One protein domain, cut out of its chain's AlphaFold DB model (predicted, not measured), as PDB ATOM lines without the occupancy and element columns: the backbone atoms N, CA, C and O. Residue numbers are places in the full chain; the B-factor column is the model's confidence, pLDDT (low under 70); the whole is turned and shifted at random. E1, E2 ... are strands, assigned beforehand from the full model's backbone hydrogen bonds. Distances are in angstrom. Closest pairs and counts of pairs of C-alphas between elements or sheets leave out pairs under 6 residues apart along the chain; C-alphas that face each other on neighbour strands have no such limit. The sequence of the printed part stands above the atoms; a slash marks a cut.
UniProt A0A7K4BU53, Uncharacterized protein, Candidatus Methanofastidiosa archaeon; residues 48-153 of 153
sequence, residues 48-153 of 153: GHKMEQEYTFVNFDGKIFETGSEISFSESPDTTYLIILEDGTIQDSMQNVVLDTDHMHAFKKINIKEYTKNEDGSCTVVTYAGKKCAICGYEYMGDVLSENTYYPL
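AT A GLANCE: This is residues 48 to 153 of the 153 residues of an uncharacterized protein of Candidatus Methanofastidiosa archaeon (UniProt A0A7K4BU53). One strongly twisted sheet of five antiparallel strands fans out, and a long unnamed stretch, residues 48 to 78, loops round its E5 edge. The 106 printed residues hold strands E1 to E5 in chain order and no named helix; the sheet runs E2 E1 E3 E4 E5. The class is all strand, with 44 residues, under half, in named elements. The whole is compact, radius of gyration of the C-alphas 14.4 A, spanning 50 by 27 by 24 A.

IN THESE COORDINATES: From first to last C-alpha, E3, residues 107 to 117, measures 30.3 A; E4, 123 to 133, 29.3 A; E5, 139 to 150, 26.9 A, ending at (117.948, 110.100, 128.492). E1, 79 to 85, begins at (127.869, 118.737, 122.059) and measures 20.2 A; E2, 90 to 92, 7.0 A.

HOW THE PARTS SIT: E3, E4 and E5 form a meander, each the antiparallel neighbour of the one before; N 114 and O 126, 2.9 A, and N 125 and O 148, 2.8 A, are within hydrogen-bond range. E4 bends by 60 degrees at residue 129, E5 by 79 degrees at residue 143. E1 is antiparallel to E3, with N 82 and O 113 2.9 A apart, and forms a hairpin with edge strand E2, with N 83 and O 91 2.8 A apart.

THE WHOLE: The printed part has no cut. The link E2 to E3 is long. Residues 48 to 55, 62 to 72, 93 to 101 and 153 have pLDDT under 70.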
ATOM      1  N   GLY A  48     112.157 111.027 137.689       40.44
ATOM      2  CA  GLY A  48     112.384 112.054 138.707       40.44
ATOM      3  C   GLY A  48     113.650 111.810 139.536       40.44
ATOM      4  O   GLY A  48     113.777 112.340 140.645       40.44
ATOM      5  N   HIS A  49     114.582 110.998 139.030       39.81
ATOM      6  CA  HIS A  49     115.907 110.896 139.611       39.81
ATOM      7  C   HIS A  49     116.705 112.114 139.151       39.81
ATOM      8  O   HIS A  49     117.023 112.268 137.973       39.81
ATOM      9  N   LYS A  50     117.059 112.993 140.097       42.72
ATOM     10  CA  LYS A  50     118.142 113.952 139.861       42.72
ATOM     11  C   LYS A  50     119.355 113.163 139.382       42.72
ATOM     12  O   LYS A  50     119.667 112.124 139.967       42.72
ATOM     13  N   MET A  51     120.020 113.659 138.347       50.56
ATOM     14  CA  MET A  51     121.175 113.047 137.694       50.56
ATOM     15  C   MET A  51     122.426 112.995 138.607       50.56
ATOM     16  O   MET A  51     123.516 113.405 138.242       50.56
ATOM     17  N   GLU A  52     122.326 112.479 139.834       44.41
ATOM     18  CA  GLU A  52     123.423 112.435 140.814       44.41
ATOM     19  C   GLU A  52     124.621 111.585 140.338       44.41
ATOM     20  O   GLU A  52     125.757 111.814 140.754       44.41
ATOM     21  N   GLN A  53     124.407 110.638 139.415       50.31
ATOM     22  CA  GLN A  53     125.485 109.858 138.783       50.31
ATOM     23  C   GLN A  53     126.272 110.647 137.726       50.31
ATOM     24  O   GLN A  53     127.347 110.231 137.285       50.31
ATOM     25  N   GLU A  54     125.749 111.790 137.301       59.91
ATOM     26  CA  GLU A  54     126.301 112.586 136.218       59.91
ATOM     27  C   GLU A  54     127.638 113.227 136.591       59.91
ATOM     28  O   GLU A  54     128.541 113.255 135.764       59.91
ATOM     29  N   TYR A  55     127.835 113.583 137.856       68.56
ATOM     30  CA  TYR A  55     129.044 114.274 138.313       68.56
ATOM     31  C   TYR A  55     129.992 113.400 139.141       68.56
ATOM     32  O   TYR A  55     130.934 113.892 139.756       68.56
ATOM     33  N   THR A  56     129.756 112.087 139.169       80.44
ATOM     34  CA  THR A  56     130.596 111.154 139.926       80.44
ATOM     35  C   THR A  56     131.732 110.612 139.064       80.44
ATOM     36  O   THR A  56     131.515 110.180 137.931       80.44
ATOM     37  N   PHE A  57     132.940 110.572 139.633       86.06
ATOM     38  CA  PHE A  57     134.083 109.916 139.012       86.06
ATOM     39  C   PHE A  57     133.894 108.390 138.972       86.06
ATOM     40  O   PHE A  57     133.766 107.721 139.999       86.06
ATOM     41  N   VAL A  58     133.927 107.829 137.772       88.94
ATOM     42  CA  VAL A  58     133.971 106.398 137.493       88.94
ATOM     43  C   VAL A  58     135.428 105.958 137.489       88.94
ATOM     44  O   VAL A  58     136.203 106.333 136.609       88.94
ATOM     45  N   ASN A  59     135.808 105.141 138.471       89.75
ATOM     46  CA  ASN A  59     137.156 104.590 138.544       89.75
ATOM     47  C   ASN A  59     137.389 103.516 137.473       89.75
ATOM     48  O   ASN A  59     136.496 102.740 137.140       89.75
ATOM     49  N   PHE A  60     138.620 103.452 136.976       87.44
ATOM     50  CA  PHE A  60     139.021 102.577 135.884       87.44
ATOM     51  C   PHE A  60     140.492 102.145 135.998       87.44
ATOM     52  O   PHE A  60     141.314 102.812 136.641       87.44
ATOM     53  N   ASP A  61     140.842 101.021 135.369       83.12
ATOM     54  CA  ASP A  61     142.231 100.549 135.288       83.12
ATOM     55  C   ASP A  61     143.007 101.338 134.221       83.12
ATOM     56  O   ASP A  61     142.487 101.629 133.152       83.12
ATOM     57  N   GLY A  62     144.272 101.671 134.480       65.31
ATOM     58  CA  GLY A  62     145.097 102.526 133.615       65.31
ATOM     59  C   GLY A  62     145.527 101.895 132.283       65.31
ATOM     60  O   GLY A  62     146.262 102.529 131.533       65.31
ATOM     61  N   LYS A  63     145.101 100.664 131.980       63.66
ATOM     62  CA  LYS A  63     145.397  99.969 130.711       63.66
ATOM     63  C   LYS A  63     144.616 100.514 129.514       63.66
ATOM     64  O   LYS A  63     145.040 100.338 128.380       63.66
ATOM     65  N   ILE A  64     143.530 101.235 129.761       61.50
ATOM     66  CA  ILE A  64     142.637 101.813 128.739       61.50
ATOM     67  C   ILE A  64     143.208 103.044 128.008       61.50
ATOM     68  O   ILE A  64     142.477 103.850 127.439       61.50
ATOM     69  N   PHE A  65     144.535 103.203 128.036       60.62
ATOM     70  CA  PHE A  65     145.275 104.239 127.311       60.62
ATOM     71  C   PHE A  65     146.255 103.672 126.280       60.62
ATOM     72  O   PHE A  65     146.910 104.459 125.599       60.62
ATOM     73  N   GLU A  66     146.390 102.345 126.157       55.12
ATOM     74  CA  GLU A  66     147.324 101.723 125.203       55.12
ATOM     75  C   GLU A  66     146.971 102.036 123.730       55.12
ATOM     76  O   GLU A  66     147.824 101.926 122.853       55.12
ATOM     77  N   THR A  67     145.748 102.508 123.474       50.81
ATOM     78  CA  THR A  67     145.194 102.895 122.162       50.81
ATOM     79  C   THR A  67     144.741 104.360 122.086       50.81
ATOM     80  O   THR A  67     144.164 104.770 121.079       50.81
ATOM     81  N   GLY A  68     144.981 105.158 123.135       51.72
ATOM     82  CA  GLY A  68     144.471 106.528 123.241       51.72
ATOM     83  C   GLY A  68     145.020 107.437 122.140       51.72
ATOM     84  O   GLY A  68     146.233 107.547 121.963       51.72
ATOM     85  N   SER A  69     144.118 108.084 121.404       55.19
ATOM     86  CA  SER A  69     144.453 109.083 120.384       55.19
ATOM     87  C   SER A  69     144.464 110.485 120.996       55.19
ATOM     88  O   SER A  69     143.897 110.712 122.066       55.19
ATOM     89  N   GLU A  70     145.133 111.429 120.334       59.38
ATOM     90  CA  GLU A  70     144.941 112.853 120.622       59.38
ATOM     91  C   GLU A  70     143.447 113.189 120.512       59.38
ATOM     92  O   GLU A  70     142.758 112.672 119.626       59.38
ATOM     93  N   ILE A  71     142.924 113.976 121.456       63.16
ATOM     94  CA  ILE A  71     141.483 114.214 121.523       63.16
ATOM     95  C   ILE A  71     141.059 115.097 120.355       63.16
ATOM     96  O   ILE A  71     141.553 116.209 120.199       63.16
ATOM     97  N   SER A  72     140.089 114.620 119.580       63.59
ATOM     98  CA  SER A  72     139.296 115.454 118.684       63.59
ATOM     99  C   SER A  72     137.932 115.652 119.328       63.59
ATOM    100  O   SER A  72     137.039 114.827 119.147       63.59
ATOM    101  N   PHE A  73     137.783 116.717 120.107       72.12
ATOM    102  CA  PHE A  73     136.472 117.113 120.609       72.12
ATOM    103  C   PHE A  73     135.599 117.566 119.434       72.12
ATOM    104  O   PHE A  73     136.082 118.221 118.510       72.12
ATOM    105  N   SER A  74     134.322 117.195 119.450       71.56
ATOM    106  CA  SER A  74     133.347 117.718 118.497       71.56
ATOM    107  C   SER A  74     133.154 119.218 118.734       71.56
ATOM    108  O   SER A  74     132.909 119.635 119.863       71.56
ATOM    109  N   GLU A  75     133.218 120.023 117.671       75.69
ATOM    110  CA  GLU A  75     132.860 121.453 117.702       75.69
ATOM    111  C   GLU A  75     131.351 121.681 117.472       75.69
ATOM    112  O   GLU A  75     130.912 122.797 117.192       75.69
ATOM    113  N   SER A  76     130.537 120.619 117.527       78.94
ATOM    114  CA  SER A  76     129.086 120.734 117.370       78.94
ATOM    115  C   SER A  76     128.483 121.583 118.496       78.94
ATOM    116  O   SER A  76     128.776 121.317 119.661       78.94
ATOM    117  N   PRO A  77     127.582 122.538 118.194       76.12
ATOM    118  CA  PRO A  77     126.875 123.300 119.227       76.12
ATOM    119  C   PRO A  77     125.950 122.423 120.081       76.12
ATOM    120  O   PRO A  77     125.569 122.821 121.176       76.12
ATOM    121  N   ASP A  78     125.598 121.232 119.593       82.31
ATOM    122  CA  ASP A  78     124.783 120.252 120.309       82.31
ATOM    123  C   ASP A  78     125.629 119.318 121.185       82.31
ATOM    124  O   ASP A  78     125.109 118.342 121.730       82.31
ATOM    125  N   THR A  79     126.944 119.555 121.277       81.00
ATOM    126  CA  THR A  79     127.869 118.737 122.059       81.00
ATOM    127  C   THR A  79     128.601 119.563 123.108       81.00
ATOM    128  O   THR A  79     129.107 120.646 122.837       81.00
ATOM    129  N   THR A  80     128.674 119.052 124.334       84.25
ATOM    130  CA  THR A  80     129.410 119.679 125.442       84.25
ATOM    131  C   THR A  80     130.252 118.638 126.164       84.25
ATOM    132  O   THR A  80     129.893 117.462 126.209       84.25
ATOM    133  N   TYR A  81     131.385 119.068 126.724       83.81
ATOM    134  CA  TYR A  81     132.331 118.192 127.405       83.81
ATOM    135  C   TYR A  81     132.640 118.689 128.815       83.81
ATOM    136  O   TYR A  81     133.065 119.830 128.994       83.81
ATOM    137  N   LEU A  82     132.511 117.797 129.796       86.31
ATOM    138  CA  LEU A  82     132.906 118.031 131.183       86.31
ATOM    139  C   LEU A  82     134.041 117.095 131.588       86.31
ATOM    140  O   LEU A  82     134.094 115.933 131.185       86.31
ATOM    141  N   ILE A  83     134.929 117.587 132.438       87.31
ATOM    142  CA  ILE A  83     136.006 116.820 133.054       87.31
ATOM    143  C   ILE A  83     135.678 116.606 134.517       87.31
ATOM    144  O   ILE A  83     135.375 117.553 135.238       87.31
ATOM    145  N   ILE A  84     135.801 115.363 134.970       89.75
ATOM    146  CA  ILE A  84     135.614 114.996 136.373       89.75
ATOM    147  C   ILE A  84     136.926 114.430 136.904       89.75
ATOM    148  O   ILE A  84     137.478 113.469 136.358       89.75
ATOM    149  N   LEU A  85     137.437 115.037 137.968       88.75
ATOM    150  CA  LEU A  85     138.631 114.599 138.686       88.75
ATOM    151  C   LEU A  85     138.290 113.499 139.702       88.75
ATOM    152  O   LEU A  85     137.153 113.379 140.150       88.75
ATOM    153  N   GLU A  86     139.293 112.713 140.109       87.31
ATOM    154  CA  GLU A  86     139.123 111.647 141.118       87.31
ATOM    155  C   GLU A  86     138.553 112.146 142.458       87.31
ATOM    156  O   GLU A  86     137.920 111.378 143.180       87.31
ATOM    157  N   ASP A  87     138.768 113.418 142.801       83.81
ATOM    158  CA  ASP A  87     138.234 114.045 144.014       83.81
ATOM    159  C   ASP A  87     136.798 114.582 143.857       83.81
ATOM    160  O   ASP A  87     136.244 115.133 144.808       83.81
ATOM    161  N   GLY A  88     136.185 114.394 142.683       81.25
ATOM    162  CA  GLY A  88     134.839 114.864 142.353       81.25
ATOM    163  C   GLY A  88     134.784 116.302 141.835       81.25
ATOM    164  O   GLY A  88     133.698 116.791 141.541       81.25
ATOM    165  N   THR A  89     135.924 116.988 141.702       84.31
ATOM    166  CA  THR A  89     135.965 118.327 141.101       84.31
ATOM    167  C   THR A  89     135.573 118.258 139.626       84.31
ATOM    168  O   THR A  89     136.105 117.434 138.876       84.31
ATOM    169  N   ILE A  90     134.680 119.155 139.206       83.56
ATOM    170  CA  ILE A  90     134.230 119.293 137.819       83.56
ATOM    171  C   ILE A  90     134.960 120.478 137.184       83.56
ATOM    172  O   ILE A  90     135.118 121.525 137.814       83.56
ATOM    173  N   GLN A  91     135.416 120.308 135.951       80.94
ATOM    174  CA  GLN A  91     136.020 121.356 135.134       80.94
ATOM    175  C   GLN A  91     135.394 121.320 133.743       80.94
ATOM    176  O   GLN A  91     135.127 120.234 133.226       80.94
ATOM    177  N   ASP A  92     135.219 122.472 133.108       71.50
ATOM    178  CA  ASP A  92     134.957 122.492 131.671       71.50
ATOM    179  C   ASP A  92     136.189 121.956 130.932       71.50
ATOM    180  O   ASP A  92     137.337 122.176 131.347       71.50
ATOM    181  N   SER A  93     135.968 121.201 129.853       66.62
ATOM    182  CA  SER A  93     137.091 120.734 129.044       66.62
ATOM    183  C   SER A  93     137.817 121.924 128.428       66.62
ATOM    184  O   SER A  93     137.218 122.789 127.787       66.62
ATOM    185  N   MET A  94     139.139 121.956 128.599       58.53
ATOM    186  CA  MET A  94     139.979 122.961 127.964       58.53
ATOM    187  C   MET A  94     140.265 122.516 126.531       58.53
ATOM    188  O   MET A  94     141.358 122.051 126.207       58.53
ATOM    189  N   GLN A  95     139.276 122.669 125.654       55.22
ATOM    190  CA  GLN A  95     139.517 122.607 124.219       55.22
ATOM    191  C   GLN A  95     140.555 123.696 123.894       55.22
ATOM    192  O   GLN A  95     140.317 124.870 124.174       55.22
ATOM    193  N   ASN A  96     141.705 123.324 123.318       50.69
ATOM    194  CA  ASN A  96     142.816 124.210 122.912       50.69
ATOM    195  C   ASN A  96     143.918 124.512 123.951       50.69
ATOM    196  O   ASN A  96     144.431 125.633 124.018       50.69
ATOM    197  N   VAL A  97     144.379 123.516 124.713       54.97
ATOM    198  CA  VAL A  97     145.670 123.648 125.412       54.97
ATOM    199  C   VAL A  97     146.810 123.603 124.391       54.97
ATOM    200  O   VAL A  97     147.024 122.592 123.722       54.97
ATOM    201  N   VAL A  98     147.573 124.696 124.280       54.38
ATOM    202  CA  VAL A  98     148.832 124.706 123.525       54.38
ATOM    203  C   VAL A  98     149.779 123.697 124.171       54.38
ATOM    204  O   VAL A  98     150.119 123.829 125.346       54.38
ATOM    205  N   LEU A  99     150.191 122.691 123.400       55.78
ATOM    206  CA  LEU A  99     151.171 121.690 123.809       55.78
ATOM    207  C   LEU A  99     152.485 122.368 124.211       55.78
ATOM    208  O   LEU A  99     153.296 122.734 123.362       55.78
ATOM    209  N   ASP A 100     152.698 122.511 125.515       55.94
ATOM    210  CA  ASP A 100     154.009 122.836 126.055       55.94
ATOM    211  C   ASP A 100     154.869 121.569 126.060       55.94
ATOM    212  O   ASP A 100     154.718 120.691 126.913       55.94
ATOM    213  N   THR A 101     155.768 121.460 125.082       61.69
ATOM    214  CA  THR A 101     156.698 120.333 124.951       61.69
ATOM    215  C   THR A 101     157.890 120.408 125.909       61.69
ATOM    216  O   THR A 101     158.691 119.473 125.929       61.69
ATOM    217  N   ASP A 102     158.039 121.479 126.701       72.19
ATOM    218  CA  ASP A 102     159.225 121.700 127.544       72.19
ATOM    219  C   ASP A 102     159.168 120.988 128.908       72.19
ATOM    220  O   ASP A 102     160.045 121.179 129.756       72.19
ATOM    221  N   HIS A 103     158.184 120.110 129.138       73.75
ATOM    222  CA  HIS A 103     158.109 119.334 130.375       73.75
ATOM    223  C   HIS A 103     157.678 117.880 130.169       73.75
ATOM    224  O   HIS A 103     157.011 117.500 129.210       73.75
ATOM    225  N   MET A 104     158.063 117.038 131.131       79.44
ATOM    226  CA  MET A 104     157.598 115.658 131.206       79.44
ATOM    227  C   MET A 104     156.173 115.634 131.761       79.44
ATOM    228  O   MET A 104     155.928 116.111 132.872       79.44
ATOM    229  N   HIS A 105     155.241 115.051 131.008       81.44
ATOM    230  CA  HIS A 105     153.839 115.002 131.407       81.44
ATOM    231  C   HIS A 105     153.624 114.131 132.656       81.44
ATOM    232  O   HIS A 105     153.888 112.927 132.658       81.44
ATOM    233  N   ALA A 106     153.088 114.749 133.710       84.81
ATOM    234  CA  ALA A 106     152.643 114.083 134.930       84.81
ATOM    235  C   ALA A 106     151.118 113.916 134.886       84.81
ATOM    236  O   ALA A 106     150.365 114.793 135.314       84.81
ATOM    237  N   PHE A 107     150.664 112.804 134.314       85.38
ATOM    238  CA  PHE A 107     149.242 112.546 134.104       85.38
ATOM    239  C   PHE A 107     148.517 112.106 135.377       85.38
ATOM    240  O   PHE A 107     148.990 111.231 136.104       85.38
ATOM    241  N   LYS A 108     147.323 112.659 135.584       88.06
ATOM    242  CA  LYS A 108     146.318 112.183 136.540       88.06
ATOM    243  C   LYS A 108     145.112 111.634 135.792       88.06
ATOM    244  O   LYS A 108     144.821 112.107 134.695       88.06
ATOM    245  N   LYS A 109     144.417 110.657 136.378       90.19
ATOM    246  CA  LYS A 109     143.168 110.143 135.813       90.19
ATOM    247  C   LYS A 109     142.077 111.207 135.896       90.19
ATOM    248  O   LYS A 109     141.993 111.940 136.878       90.19
ATOM    249  N   ILE A 110     141.252 111.243 134.862       90.19
ATOM    250  CA  ILE A 110     140.021 112.022 134.781       90.19
ATOM    251  C   ILE A 110     138.949 111.165 134.105       90.19
ATOM    252  O   ILE A 110     139.275 110.197 133.414       90.19
ATOM    253  N   ASN A 111     137.681 111.518 134.266       90.88
ATOM    254  CA  ASN A 111     136.680 111.166 133.268       90.88
ATOM    255  C   ASN A 111     136.428 112.361 132.365       90.88
ATOM    256  O   ASN A 111     136.472 113.500 132.823       90.88
ATOM    257  N   ILE A 112     136.133 112.073 131.105       89.12
ATOM    258  CA  ILE A 112     135.598 113.045 130.159       89.12
ATOM    259  C   ILE A 112     134.158 112.619 129.908       89.12
ATOM    260  O   ILE A 112     133.923 111.476 129.519       89.12
ATOM    261  N   LYS A 113     133.200 113.496 130.181       87.81
ATOM    262  CA  LYS A 113     131.791 113.267 129.883       87.81
ATOM    263  C   LYS A 113     131.388 114.105 128.693       87.81
ATOM    264  O   LYS A 113     131.487 115.324 128.746       87.81
ATOM    265  N   GLU A 114     130.966 113.431 127.639       87.81
ATOM    266  CA  GLU A 114     130.400 114.033 126.444       87.81
ATOM    267  C   GLU A 114     128.884 113.987 126.536       87.81
ATOM    268  O   GLU A 114     128.307 112.930 126.794       87.81
ATOM    269  N   TYR A 115     128.266 115.133 126.299       86.75
ATOM    270  CA  TYR A 115     126.828 115.314 126.235       86.75
ATOM    271  C   TYR A 115     126.467 115.657 124.813       86.75
ATOM    272  O   TYR A 115     126.981 116.641 124.290       86.75
ATOM    273  N   THR A 116     125.567 114.895 124.212       86.94
ATOM    274  CA  THR A 116     125.069 115.152 122.864       86.94
ATOM    275  C   THR A 116     123.561 115.302 122.911       86.94
ATOM    276  O   THR A 116     122.849 114.386 123.333       86.94
ATOM    277  N   LYS A 117     123.059 116.453 122.470       85.69
ATOM    278  CA  LYS A 117     121.630 116.670 122.261       85.69
ATOM    279  C   LYS A 117     121.223 116.093 120.907       85.69
ATOM    280  O   LYS A 117     121.755 116.483 119.873       85.69
ATOM    281  N   ASN A 118     120.274 115.166 120.916       87.25
ATOM    282  CA  ASN A 118     119.748 114.534 119.713       87.25
ATOM    283  C   ASN A 118     118.565 115.338 119.147       87.25
ATOM    284  O   ASN A 118     117.879 116.068 119.868       87.25
ATOM    285  N   GLU A 119     118.281 115.169 117.852       88.00
ATOM    286  CA  GLU A 119     117.183 115.876 117.167       88.00
ATOM    287  C   GLU A 119     115.797 115.576 117.763       88.00
ATOM    288  O   GLU A 119     114.898 116.414 117.702       88.00
ATOM    289  N   ASP A 120     115.620 114.393 118.361       83.75
ATOM    290  CA  ASP A 120     114.385 113.983 119.040       83.75
ATOM    291  C   ASP A 120     114.232 114.587 120.450       83.75
ATOM    292  O   ASP A 120     113.252 114.312 121.142       83.75
ATOM    293  N   GLY A 121     115.184 115.425 120.872       81.69
ATOM    294  CA  GLY A 121     115.220 116.066 122.184       81.69
ATOM    295  C   GLY A 121     115.825 115.205 123.291       81.69
ATOM    296  O   GLY A 121     115.951 115.696 124.413       81.69
ATOM    297  N   SER A 122     116.214 113.955 123.011       83.44
ATOM    298  CA  SER A 122     116.965 113.127 123.960       83.44
ATOM    299  C   SER A 122     118.402 113.625 124.135       83.44
ATOM    300  O   SER A 122     118.948 114.323 123.278       83.44
ATOM    301  N   CYS A 123     119.025 113.269 125.256       83.31
ATOM    302  CA  CYS A 123     120.429 113.545 125.532       83.31
ATOM    303  C   CYS A 123     121.200 112.234 125.689       83.31
ATOM    304  O   CYS A 123     120.877 111.418 126.554       83.31
ATOM    305  N   THR A 124     122.227 112.035 124.868       88.56
ATOM    306  CA  THR A 124     123.186 110.941 125.038       88.56
ATOM    307  C   THR A 124     124.367 111.432 125.865       88.56
ATOM    308  O   THR A 124     124.945 112.472 125.563       88.56
ATOM    309  N   VAL A 125     124.731 110.671 126.897       88.00
ATOM    310  CA  VAL A 125     125.880 110.935 127.763       88.00
ATOM    311  C   VAL A 125     126.862 109.779 127.664       88.00
ATOM    312  O   VAL A 125     126.565 108.659 128.095       88.00
ATOM    313  N   VAL A 126     128.055 110.061 127.145       90.38
ATOM    314  CA  VAL A 126     129.163 109.103 127.071       90.38
ATOM    315  C   VAL A 126     130.212 109.491 128.102       90.38
ATOM    316  O   VAL A 126     130.665 110.629 128.153       90.38
ATOM    317  N   THR A 127     130.604 108.551 128.959       90.75
ATOM    318  CA  THR A 127     131.708 108.737 129.907       90.75
ATOM    319  C   THR A 127     132.920 107.986 129.396       90.75
ATOM    320  O   THR A 127     132.886 106.763 129.277       90.75
ATOM    321  N   TYR A 128     134.002 108.709 129.146       89.81
ATOM    322  CA  TYR A 128     135.284 108.168 128.728       89.81
ATOM    323  C   TYR A 128     136.270 108.155 129.889       89.81
ATOM    324  O   TYR A 128     136.261 109.018 130.777       89.81
ATOM    325  N   ALA A 129     137.183 107.196 129.850       90.94
ATOM    326  CA  ALA A 129     138.424 107.297 130.583       90.94
ATOM    327  C   ALA A 129     139.260 108.434 130.006       90.94
ATOM    328  O   ALA A 129     139.298 108.638 128.796       90.94
ATOM    329  N   GLY A 130     139.974 109.157 130.853       88.62
ATOM    330  CA  GLY A 130     140.865 110.203 130.391       88.62
ATOM    331  C   GLY A 130     142.049 110.402 131.314       88.62
ATOM    332  O   GLY A 130     142.100 109.910 132.445       88.62
ATOM    333  N   LYS A 131     143.032 111.146 130.827       86.50
ATOM    334  CA  LYS A 131     144.133 111.613 131.662       86.50
ATOM    335  C   LYS A 131     144.471 113.059 131.344       86.50
ATOM    336  O   LYS A 131     144.535 113.430 130.178       86.50
ATOM    337  N   LYS A 132     144.726 113.849 132.383       86.19
ATOM    338  CA  LYS A 132     145.111 115.261 132.283       86.19
ATOM    339  C   LYS A 132     146.491 115.460 132.886       86.19
ATOM    340  O   LYS A 132     146.771 114.966 133.980       86.19
ATOM    341  N   CYS A 133     147.379 116.141 132.170       84.00
ATOM    342  CA  CYS A 133     148.668 116.539 132.714       84.00
ATOM    343  C   CYS A 133     148.432 117.576 133.814       84.00
ATOM    344  O   CYS A 133     147.841 118.623 133.569       84.00
ATOM    345  N   ALA A 134     148.925 117.314 135.022       84.69
ATOM    346  CA  ALA A 134     148.767 118.228 136.152       84.69
ATOM    347  C   ALA A 134     149.593 119.524 136.025       84.69
ATOM    348  O   ALA A 134     149.479 120.390 136.887       84.69
ATOM    349  N   ILE A 135     150.454 119.627 135.005       82.25
ATOM    350  CA  ILE A 135     151.366 120.760 134.796       82.25
ATOM    351  C   ILE A 135     150.846 121.659 133.672       82.25
ATOM    352  O   ILE A 135     150.540 122.816 133.924       82.25
ATOM    353  N   CYS A 136     150.713 121.135 132.448       79.25
ATOM    354  CA  CYS A 136     150.241 121.926 131.303       79.25
ATOM    355  C   CYS A 136     148.739 121.832 131.041       79.25
ATOM    356  O   CYS A 136     148.237 122.544 130.185       79.25
ATOM    357  N   GLY A 137     148.023 120.931 131.716       79.69
ATOM    358  CA  GLY A 137     146.600 120.718 131.471       79.69
ATOM    359  C   GLY A 137     146.280 119.915 130.211       79.69
ATOM    360  O   GLY A 137     145.103 119.748 129.930       79.69
ATOM    361  N   TYR A 138     147.273 119.388 129.484       79.38
ATOM    362  CA  TYR A 138     147.035 118.582 128.282       79.38
ATOM    363  C   TYR A 138     146.244 117.305 128.590       79.38
ATOM    364  O   TYR A 138     146.557 116.587 129.547       79.38
ATOM    365  N   GLU A 139     145.246 117.012 127.764       82.50
ATOM    366  CA  GLU A 139     144.243 115.971 127.986       82.50
ATOM    367  C   GLU A 139     144.353 114.849 126.944       82.50
ATOM    368  O   GLU A 139     144.625 115.090 125.773       82.50
ATOM    369  N   TYR A 140     144.107 113.609 127.374       82.00
ATOM    370  CA  TYR A 140     143.889 112.453 126.500       82.00
ATOM    371  C   TYR A 140     142.556 111.791 126.827       82.00
ATOM    372  O   TYR A 140     142.242 111.593 128.004       82.00
ATOM    373  N   MET A 141     141.852 111.367 125.782       84.75
ATOM    374  CA  MET A 141     140.636 110.568 125.849       84.75
ATOM    375  C   MET A 141     140.998 109.118 125.530       84.75
ATOM    376  O   MET A 141     141.703 108.831 124.561       84.75
ATOM    377  N   GLY A 142     140.591 108.220 126.415       85.12
ATOM    378  CA  GLY A 142     140.757 106.776 126.304       85.12
ATOM    379  C   GLY A 142     139.426 106.094 126.008       85.12
ATOM    380  O   GLY A 142     138.538 106.675 125.387       85.12
ATOM    381  N   ASP A 143     139.299 104.851 126.464       88.00
ATOM    382  CA  ASP A 143     138.130 104.020 126.175       88.00
ATOM    383  C   ASP A 143     136.825 104.554 126.792       88.00
ATOM    384  O   ASP A 143     136.814 105.219 127.832       88.00
ATOM    385  N   VAL A 144     135.703 104.186 126.168       90.38
ATOM    386  CA  VAL A 144     134.355 104.391 126.714       90.38
ATOM    387  C   VAL A 144     134.177 103.528 127.967       90.38
ATOM    388  O   VAL A 144     134.379 102.314 127.937       90.38
ATOM    389  N   LEU A 145     133.759 104.154 129.064       89.00
ATOM    390  CA  LEU A 145     133.415 103.498 130.327       89.00
ATOM    391  C   LEU A 145     131.913 103.218 130.434       89.00
ATOM    392  O   LEU A 145     131.516 102.189 130.977       89.00
ATOM    393  N   SER A 146     131.080 104.129 129.927       89.00
ATOM    394  CA  SER A 146     129.624 103.974 129.892       89.00
ATOM    395  C   SER A 146     128.984 104.892 128.858       89.00
ATOM    396  O   SER A 146     129.493 105.982 128.609       89.00
ATOM    397  N   GLU A 147     127.817 104.503 128.363       91.06
ATOM    398  CA  GLU A 147     126.979 105.291 127.463       91.06
ATOM    399  C   GLU A 147     125.522 105.135 127.900       91.06
ATOM    400  O   GLU A 147     125.062 104.015 128.126       91.06
ATOM    401  N   ASN A 148     124.817 106.253 128.065       85.00
ATOM    402  CA  ASN A 148     123.409 106.272 128.443       85.00
ATOM    403  C   ASN A 148     122.664 107.328 127.627       85.00
ATOM    404  O   ASN A 148     123.210 108.397 127.370       85.00
ATOM    405  N   THR A 149     121.406 107.060 127.284       84.81
ATOM    406  CA  THR A 149     120.528 108.029 126.616       84.81
ATOM    407  C   THR A 149     119.326 108.319 127.498       84.81
ATOM    408  O   THR A 149     118.650 107.401 127.966       84.81
ATOM    409  N   TYR A 150     119.053 109.601 127.695       81.25
ATOM    410  CA  TYR A 150     117.948 110.100 128.492       81.25
ATOM    411  C   TYR A 150     116.923 110.776 127.583       81.25
ATOM    412  O   TYR A 150     117.285 111.551 126.702       81.25
ATOM    413  N   TYR A 151     115.640 110.479 127.788       78.94
ATOM    414  CA  TYR A 151     114.543 110.998 126.965       78.94
ATOM    415  C   TYR A 151     113.772 112.093 127.698       78.94
ATOM    416  O   TYR A 151     113.572 111.958 128.908       78.94
ATOM    417  N   PRO A 152     113.355 113.160 126.992       72.00
ATOM    418  CA  PRO A 152     112.560 114.221 127.590       72.00
ATOM    419  C   PRO A 152     111.205 113.667 128.050       72.00
ATOM    420  O   PRO A 152     110.664 112.739 127.440       72.00
ATOM    421  N   LEU A 153     110.692 114.235 129.140       61.62
ATOM    422  CA  LEU A 153     109.376 113.943 129.718       61.62
ATOM    423  C   LEU A 153     108.209 114.392 128.823       61.62
ATOM    424  O   LEU A 153     108.299 115.482 128.214       61.62
TER     425      LEU A 153